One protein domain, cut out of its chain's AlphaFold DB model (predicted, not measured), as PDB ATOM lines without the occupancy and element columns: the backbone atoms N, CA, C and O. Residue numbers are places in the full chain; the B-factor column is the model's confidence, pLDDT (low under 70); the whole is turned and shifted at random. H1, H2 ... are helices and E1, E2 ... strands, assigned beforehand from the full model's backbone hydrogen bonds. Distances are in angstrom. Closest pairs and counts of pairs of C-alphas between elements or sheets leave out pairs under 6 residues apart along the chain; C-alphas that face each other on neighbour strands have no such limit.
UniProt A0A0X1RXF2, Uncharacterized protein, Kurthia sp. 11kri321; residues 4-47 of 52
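AT A GLANCE: This is residues 4 to 47 of the 52 residues of an uncharacterized protein of Kurthia sp. 11kri321 (UniProt A0A0X1RXF2). What shape does the printed part make? From its first residue, helix H1 leads into residues 9 to 17, which stick out and of which 9 to 11 belong to H1, and the backbone then turns into a small two-stranded ribbon, E1 beside E2. H2 runs on directly from the end of E1, H1 lies off to one side of the ribbon and H2, and residues 33 to 44 fold back from the far end of H2 to bring E2 beside E1. What are its make-up and size? The printed part has 44 residues, with two named helices and two named strands in the order H1, E1, H2, E2; the sheet order is E1 - E2, antiparallel, and the class is mixed, helices and strands. It is only just compact, close to loose, with a radius of gyration of the C-alphas of 10.9 A, and elongated, spanning 30 by 18 by 16 A.

IN THESE COORDINATES: Where do the first two elements lie? H1 is residues 4 to 11, 10.7 A from first to last C-alpha, beginning at C-alpha 4 at (39.616, 19.873, -4.368). E1 is residues 19 to 22, 9.6 A long. Where are the other two? H2 is residues 23 to 32, 14.4 A long, with C-alpha 23 at (32.620, 17.395, 8.725). E2 is residues 45 to 47, 7.2 A long, ending at C-alpha 47 at (25.233, 12.981, 3.418).

HOW THE PARTS SIT: How are the strands paired? E1 and E2 are antiparallel neighbours, with 141 degrees between their directions; C-alphas 21 and 46 face each other at 4.6 A. N 20 and O 47 are within hydrogen-bond range at 2.9 A, and so are N 22 and O 45 at 2.9 A. Where does H2 come nearest to E2? Their closest C-alphas are those of Gly 23 and Asp 45, 5.6 A apart, while their centres are 12.6 A apart. How do the helices stand? H1 and H2 are only just apart, at 8.4 A where closest, and H1 and E2 are apart. In H1 and H2 every O i to N i+4 pair is within hydrogen-bond range.

THE WHOLE: How far does it reach? The two C-alphas farthest apart are those of Gly 14 and Glu 37, 29.7 A. How are the elements linked? The printed part has no cut; the link from E1 to H2 is tight, that from H1 to E1 short, and that from H2 to E2 long, with 12 residues. Is confidence low anywhere? The mean pLDDT of the printed part is 89.7, and no printed residue is under 70.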
ATOM      1  N   ASP A   4      40.355  21.125  -4.581       87.69
ATOM      2  CA  ASP A   4      39.616  19.873  -4.368       87.69
ATOM      3  C   ASP A   4      38.106  20.114  -4.228       87.69
ATOM      4  O   ASP A   4      37.294  19.379  -4.788       87.69
ATOM      5  N   ILE A   5      37.712  21.193  -3.536       87.12
ATOM      6  CA  ILE A   5      36.302  21.582  -3.398       87.12
ATOM      7  C   ILE A   5      35.727  22.020  -4.750       87.12
ATOM      8  O   ILE A   5      34.568  21.732  -5.039       87.12
ATOM      9  N   GLN A   6      36.511  22.701  -5.589       90.69
ATOM     10  CA  GLN A   6      36.060  23.077  -6.932       90.69
ATOM     11  C   GLN A   6      35.799  21.842  -7.800       90.69
ATOM     12  O   GLN A   6      34.741  21.758  -8.419       90.69
ATOM     13  N   ILE A   7      36.714  20.866  -7.790       92.38
ATOM     14  CA  ILE A   7      36.554  19.598  -8.517       92.38
ATOM     15  C   ILE A   7      35.316  18.848  -8.017       92.38
ATOM     16  O   ILE A   7      34.507  18.392  -8.823       92.38
ATOM     17  N   PHE A   8      35.133  18.771  -6.695       90.38
ATOM     18  CA  PHE A   8      33.960  18.141  -6.096       90.38
ATOM     19  C   PHE A   8      32.657  18.816  -6.558       90.38
ATOM     20  O   PHE A   8      31.741  18.141  -7.024       90.38
ATOM     21  N   LYS A   9      32.579  20.152  -6.491       89.62
ATOM     22  CA  LYS A   9      31.390  20.907  -6.923       89.62
ATOM     23  C   LYS A   9      31.092  20.739  -8.412       89.62
ATOM     24  O   LYS A   9      29.924  20.651  -8.768       89.62
ATOM     25  N   GLU A  10      32.110  20.688  -9.270       95.06
ATOM     26  CA  GLU A  10      31.894  20.478 -10.707       95.06
ATOM     27  C   GLU A  10      31.383  19.062 -10.994       95.06
ATOM     28  O   GLU A  10      30.467  18.893 -11.794       95.06
ATOM     29  N   HIS A  11      31.910  18.047 -10.302       93.56
ATOM     30  CA  HIS A  11      31.472  16.662 -10.485       93.56
ATOM     31  C   HIS A  11      30.011  16.442 -10.062       93.56
ATOM     32  O   HIS A  11      29.287  15.686 -10.704       93.56
ATOM     33  N   PHE A  12      29.569  17.123  -9.002       92.50
ATOM     34  CA  PHE A  12      28.209  17.017  -8.463       92.50
ATOM     35  C   PHE A  12      27.251  18.116  -8.950       92.50
ATOM     36  O   PHE A  12      26.144  18.266  -8.427       92.50
ATOM     37  N   LYS A  13      27.645  18.885  -9.964       95.00
ATOM     38  CA  LYS A  13      26.824  19.954 -10.535       95.00
ATOM     39  C   LYS A  13      25.482  19.409 -11.032       95.00
ATOM     40  O   LYS A  13      25.443  18.458 -11.808       95.00
ATOM     41  N   GLY A  14      24.383  20.031 -10.604       95.75
ATOM     42  CA  GLY A  14      23.023  19.577 -10.921       95.75
ATOM     43  C   GLY A  14      22.435  18.587  -9.910       95.75
ATOM     44  O   GLY A  14      21.242  18.312  -9.975       95.75
ATOM     45  N   TYR A  15      23.228  18.118  -8.943       93.62
ATOM     46  CA  TYR A  15      22.783  17.297  -7.812       93.62
ATOM     47  C   TYR A  15      22.782  18.082  -6.494       93.62
ATOM     48  O   TYR A  15      22.824  17.498  -5.414       93.62
ATOM     49  N   ASP A  16      22.724  19.416  -6.550       90.44
ATOM     50  CA  ASP A  16      22.859  20.312  -5.392       90.44
ATOM     51  C   ASP A  16      21.823  20.054  -4.279       90.44
ATOM     52  O   ASP A  16      22.010  20.447  -3.125       90.44
ATOM     53  N   LEU A  17      20.711  19.388  -4.603       93.06
ATOM     54  CA  LEU A  17      19.674  18.996  -3.646       93.06
ATOM     55  C   LEU A  17      19.839  17.566  -3.111       93.06
ATOM     56  O   LEU A  17      19.208  17.227  -2.116       93.06
ATOM     57  N   ASN A  18      20.697  16.749  -3.723       94.50
ATOM     58  CA  ASN A  18      20.873  15.335  -3.398       94.50
ATOM     59  C   ASN A  18      22.009  15.074  -2.406       94.50
ATOM     60  O   ASN A  18      22.183  13.938  -1.971       94.50
ATOM     61  N   TYR A  19      22.793  16.087  -2.039       94.31
ATOM     62  CA  TYR A  19      23.866  15.906  -1.067       94.31
ATOM     63  C   TYR A  19      24.097  17.128  -0.182       94.31
ATOM     64  O   TYR A  19      23.744  18.264  -0.515       94.31
ATOM     65  N   ARG A  20      24.739  16.901   0.962       93.94
ATOM     66  CA  ARG A  20      25.298  17.953   1.817       93.94
ATOM     67  C   ARG A  20      26.702  17.555   2.257       93.94
ATOM     68  O   ARG A  20      26.893  16.449   2.752       93.94
ATOM     69  N   LEU A  21      27.662  18.465   2.085       92.44
ATOM     70  CA  LEU A  21      28.983  18.348   2.702       92.44
ATOM     71  C   LEU A  21      28.846  18.563   4.211       92.44
ATOM     72  O   LEU A  21      28.206  19.524   4.640       92.44
ATOM     73  N   ILE A  22      29.458  17.683   4.997       93.06
ATOM     74  CA  ILE A  22      29.551  17.781   6.455       93.06
ATOM     75  C   ILE A  22      31.024  17.654   6.886       93.06
ATOM     76  O   ILE A  22      31.932  17.653   6.054       93.06
ATOM     77  N   GLY A  23      31.276  17.614   8.194       91.38
ATOM     78  CA  GLY A  23      32.620  17.395   8.725       91.38
ATOM     79  C   GLY A  23      33.580  18.570   8.509       91.38
ATOM     80  O   GLY A  23      33.178  19.730   8.374       91.38
ATOM     81  N   GLY A  24      34.880  18.268   8.516       90.31
ATOM     82  CA  GLY A  24      35.944  19.276   8.556       90.31
ATOM     83  C   GLY A  24      35.993  20.180   7.321       90.31
ATOM     84  O   GLY A  24      36.198  21.389   7.453       90.31
ATOM     85  N   GLN A  25      35.742  19.628   6.132       89.94
ATOM     86  CA  GLN A  25      35.714  20.400   4.885       89.94
ATOM     87  C   GLN A  25      34.536  21.384   4.842       89.94
ATOM     88  O   GLN A  25      34.699  22.505   4.359       89.94
ATOM     89  N   ALA A  26      33.373  21.009   5.387       90.88
ATOM     90  CA  ALA A  26      32.229  21.912   5.489       90.88
ATOM     91  C   ALA A  26      32.512  23.079   6.449       90.88
ATOM     92  O   ALA A  26      32.270  24.237   6.097       90.88
ATOM     93  N   CYS A  27      33.092  22.795   7.622       90.69
ATOM     94  CA  CYS A  27      33.519  23.827   8.570       90.69
ATOM     95  C   CYS A  27      34.540  24.783   7.950       90.69
ATOM     96  O   CYS A  27      34.415  25.990   8.119       90.69
ATOM     97  N   ASN A  28      35.504  24.268   7.184       89.06
ATOM     98  CA  ASN A  28      36.499  25.100   6.512       89.06
ATOM     99  C   ASN A  28      35.872  26.089   5.535       89.06
ATOM    100  O   ASN A  28      36.192  27.264   5.579       89.06
ATOM    101  N   ILE A  29      34.938  25.638   4.690       88.25
ATOM    102  CA  ILE A  29      34.233  26.525   3.751       88.25
ATOM    103  C   ILE A  29      33.477  27.623   4.509       88.25
ATOM    104  O   ILE A  29      33.488  28.782   4.095       88.25
ATOM    105  N   LEU A  30      32.809  27.264   5.607       90.44
ATOM    106  CA  LEU A  30      32.032  28.209   6.405       90.44
ATOM    107  C   LEU A  30      32.929  29.246   7.102       90.44
ATOM    108  O   LEU A  30      32.608  30.431   7.095       90.44
ATOM    109  N   LEU A  31      34.038  28.798   7.696       91.00
ATOM    110  CA  LEU A  31      34.950  29.617   8.498       91.00
ATOM    111  C   LEU A  31      35.921  30.449   7.644       91.00
ATOM    112  O   LEU A  31      36.227  31.576   8.030       91.00
ATOM    113  N   ASP A  32      36.312  29.966   6.458       87.81
ATOM    114  CA  ASP A  32      37.101  30.713   5.458       87.81
ATOM    115  C   ASP A  32      36.377  32.015   5.071       87.81
ATOM    116  O   ASP A  32      36.971  33.090   5.052       87.81
ATOM    117  N   ASN A  33      35.047  31.962   4.901       85.56
ATOM    118  CA  ASN A  33      34.227  33.150   4.623       85.56
ATOM    119  C   ASN A  33      34.196  34.170   5.777       85.56
ATOM    120  O   ASN A  33      33.808  35.318   5.568       85.56
ATOM    121  N   LEU A  34      34.578  33.758   6.988       91.06
ATOM    122  CA  LEU A  34      34.688  34.610   8.174       91.06
ATOM    123  C   LEU A  34      36.143  35.020   8.466       91.06
ATOM    124  O   LEU A  34      36.385  35.711   9.454       91.06
ATOM    125  N   GLY A  35      37.107  34.604   7.636       90.38
ATOM    126  CA  GLY A  35      38.536  34.849   7.846       90.38
ATOM    127  C   GLY A  35      39.134  34.071   9.022       90.38
ATOM    128  O   GLY A  35      40.171  34.464   9.551       90.38
ATOM    129  N   ILE A  36      38.474  32.997   9.465       90.81
ATOM    130  CA  ILE A  36      38.926  32.157  10.575       90.81
ATOM    131  C   ILE A  36      39.649  30.943   9.994       90.81
ATOM    132  O   ILE A  36      39.045  30.132   9.291       90.81
ATOM    133  N   GLU A  37      40.931  30.787  10.322       83.94
ATOM    134  CA  GLU A  37      41.682  29.595   9.929       83.94
ATOM    135  C   GLU A  37      41.155  28.349  10.652       83.94
ATOM    136  O   GLU A  37      41.030  28.312  11.879       83.94
ATOM    137  N   PHE A  38      40.881  27.298   9.880       84.88
ATOM    138  CA  PHE A  38      40.442  26.009  10.392       84.88
ATOM    139  C   PHE A  38      41.298  24.886   9.809       84.88
ATOM    140  O   PHE A  38      41.533  24.809   8.603       84.88
ATOM    141  N   ARG A  39      41.772  23.981  10.669       79.19
ATOM    142  CA  ARG A  39      42.531  22.812  10.225       79.19
ATOM    143  C   ARG A  39      41.570  21.743   9.718       79.19
ATOM    144  O   ARG A  39      40.790  21.200  10.497       79.19
ATOM    145  N   THR A  40      41.708  21.364   8.451       73.38
ATOM    146  CA  THR A  40      40.926  20.273   7.859       73.38
ATOM    147  C   THR A  40      41.700  18.968   7.765       73.38
ATOM    148  O   THR A  40      42.931  18.917   7.879       73.38
ATOM    149  N   THR A  41      40.945  17.895   7.580       76.19
ATOM    150  CA  THR A  41      41.406  16.584   7.135       76.19
ATOM    151  C   THR A  41      41.240  16.481   5.609       76.19
ATOM    152  O   THR A  41      40.542  17.285   4.994       76.19
ATOM    153  N   LYS A  42      41.954  15.550   4.961       79.25
ATOM    154  CA  LYS A  42      42.005  15.429   3.484       79.25
ATOM    155  C   LYS A  42      40.851  14.613   2.876       79.25
ATOM    156  O   LYS A  42      40.896  14.271   1.699       79.25
ATOM    157  N   ASP A  43      39.862  14.259   3.676       88.31
ATOM    158  CA  ASP A  43      38.672  13.497   3.319       88.31
ATOM    159  C   ASP A  43      37.448  14.405   3.139       88.31
ATOM    160  O   ASP A  43      37.410  15.554   3.578       88.31
ATOM    161  N   PHE A  44      36.442  13.879   2.439       89.62
ATOM    162  CA  PHE A  44      35.143  14.516   2.274       89.62
ATOM    163  C   PHE A  44      34.080  13.669   2.959       89.62
ATOM    164  O   PHE A  44      33.803  12.553   2.525       89.62
ATOM    165  N   ASP A  45      33.442  14.233   3.979       91.88
ATOM    166  CA  ASP A  45      32.256  13.652   4.592       91.88
ATOM    167  C   ASP A  45      31.002  14.216   3.913       91.88
ATOM    168  O   ASP A  45      30.815  15.436   3.832       91.88
ATOM    169  N   ILE A  46      30.126  13.338   3.423       93.62
ATOM    170  CA  ILE A  46      28.888  13.733   2.745       93.62
ATOM    171  C   ILE A  46      27.689  12.944   3.254       93.62
ATOM    172  O   ILE A  46      27.775  11.748   3.523       93.62
ATOM    173  N   ILE A  47      26.546  13.619   3.327       95.19
ATOM    174  CA  ILE A  47      25.233  12.981   3.418       95.19
ATOM    175  C   ILE A  47      24.649  12.949   2.009       95.19
ATOM    176  O   ILE A  47      24.617  13.987   1.345       95.19
TER     177      ILE A  47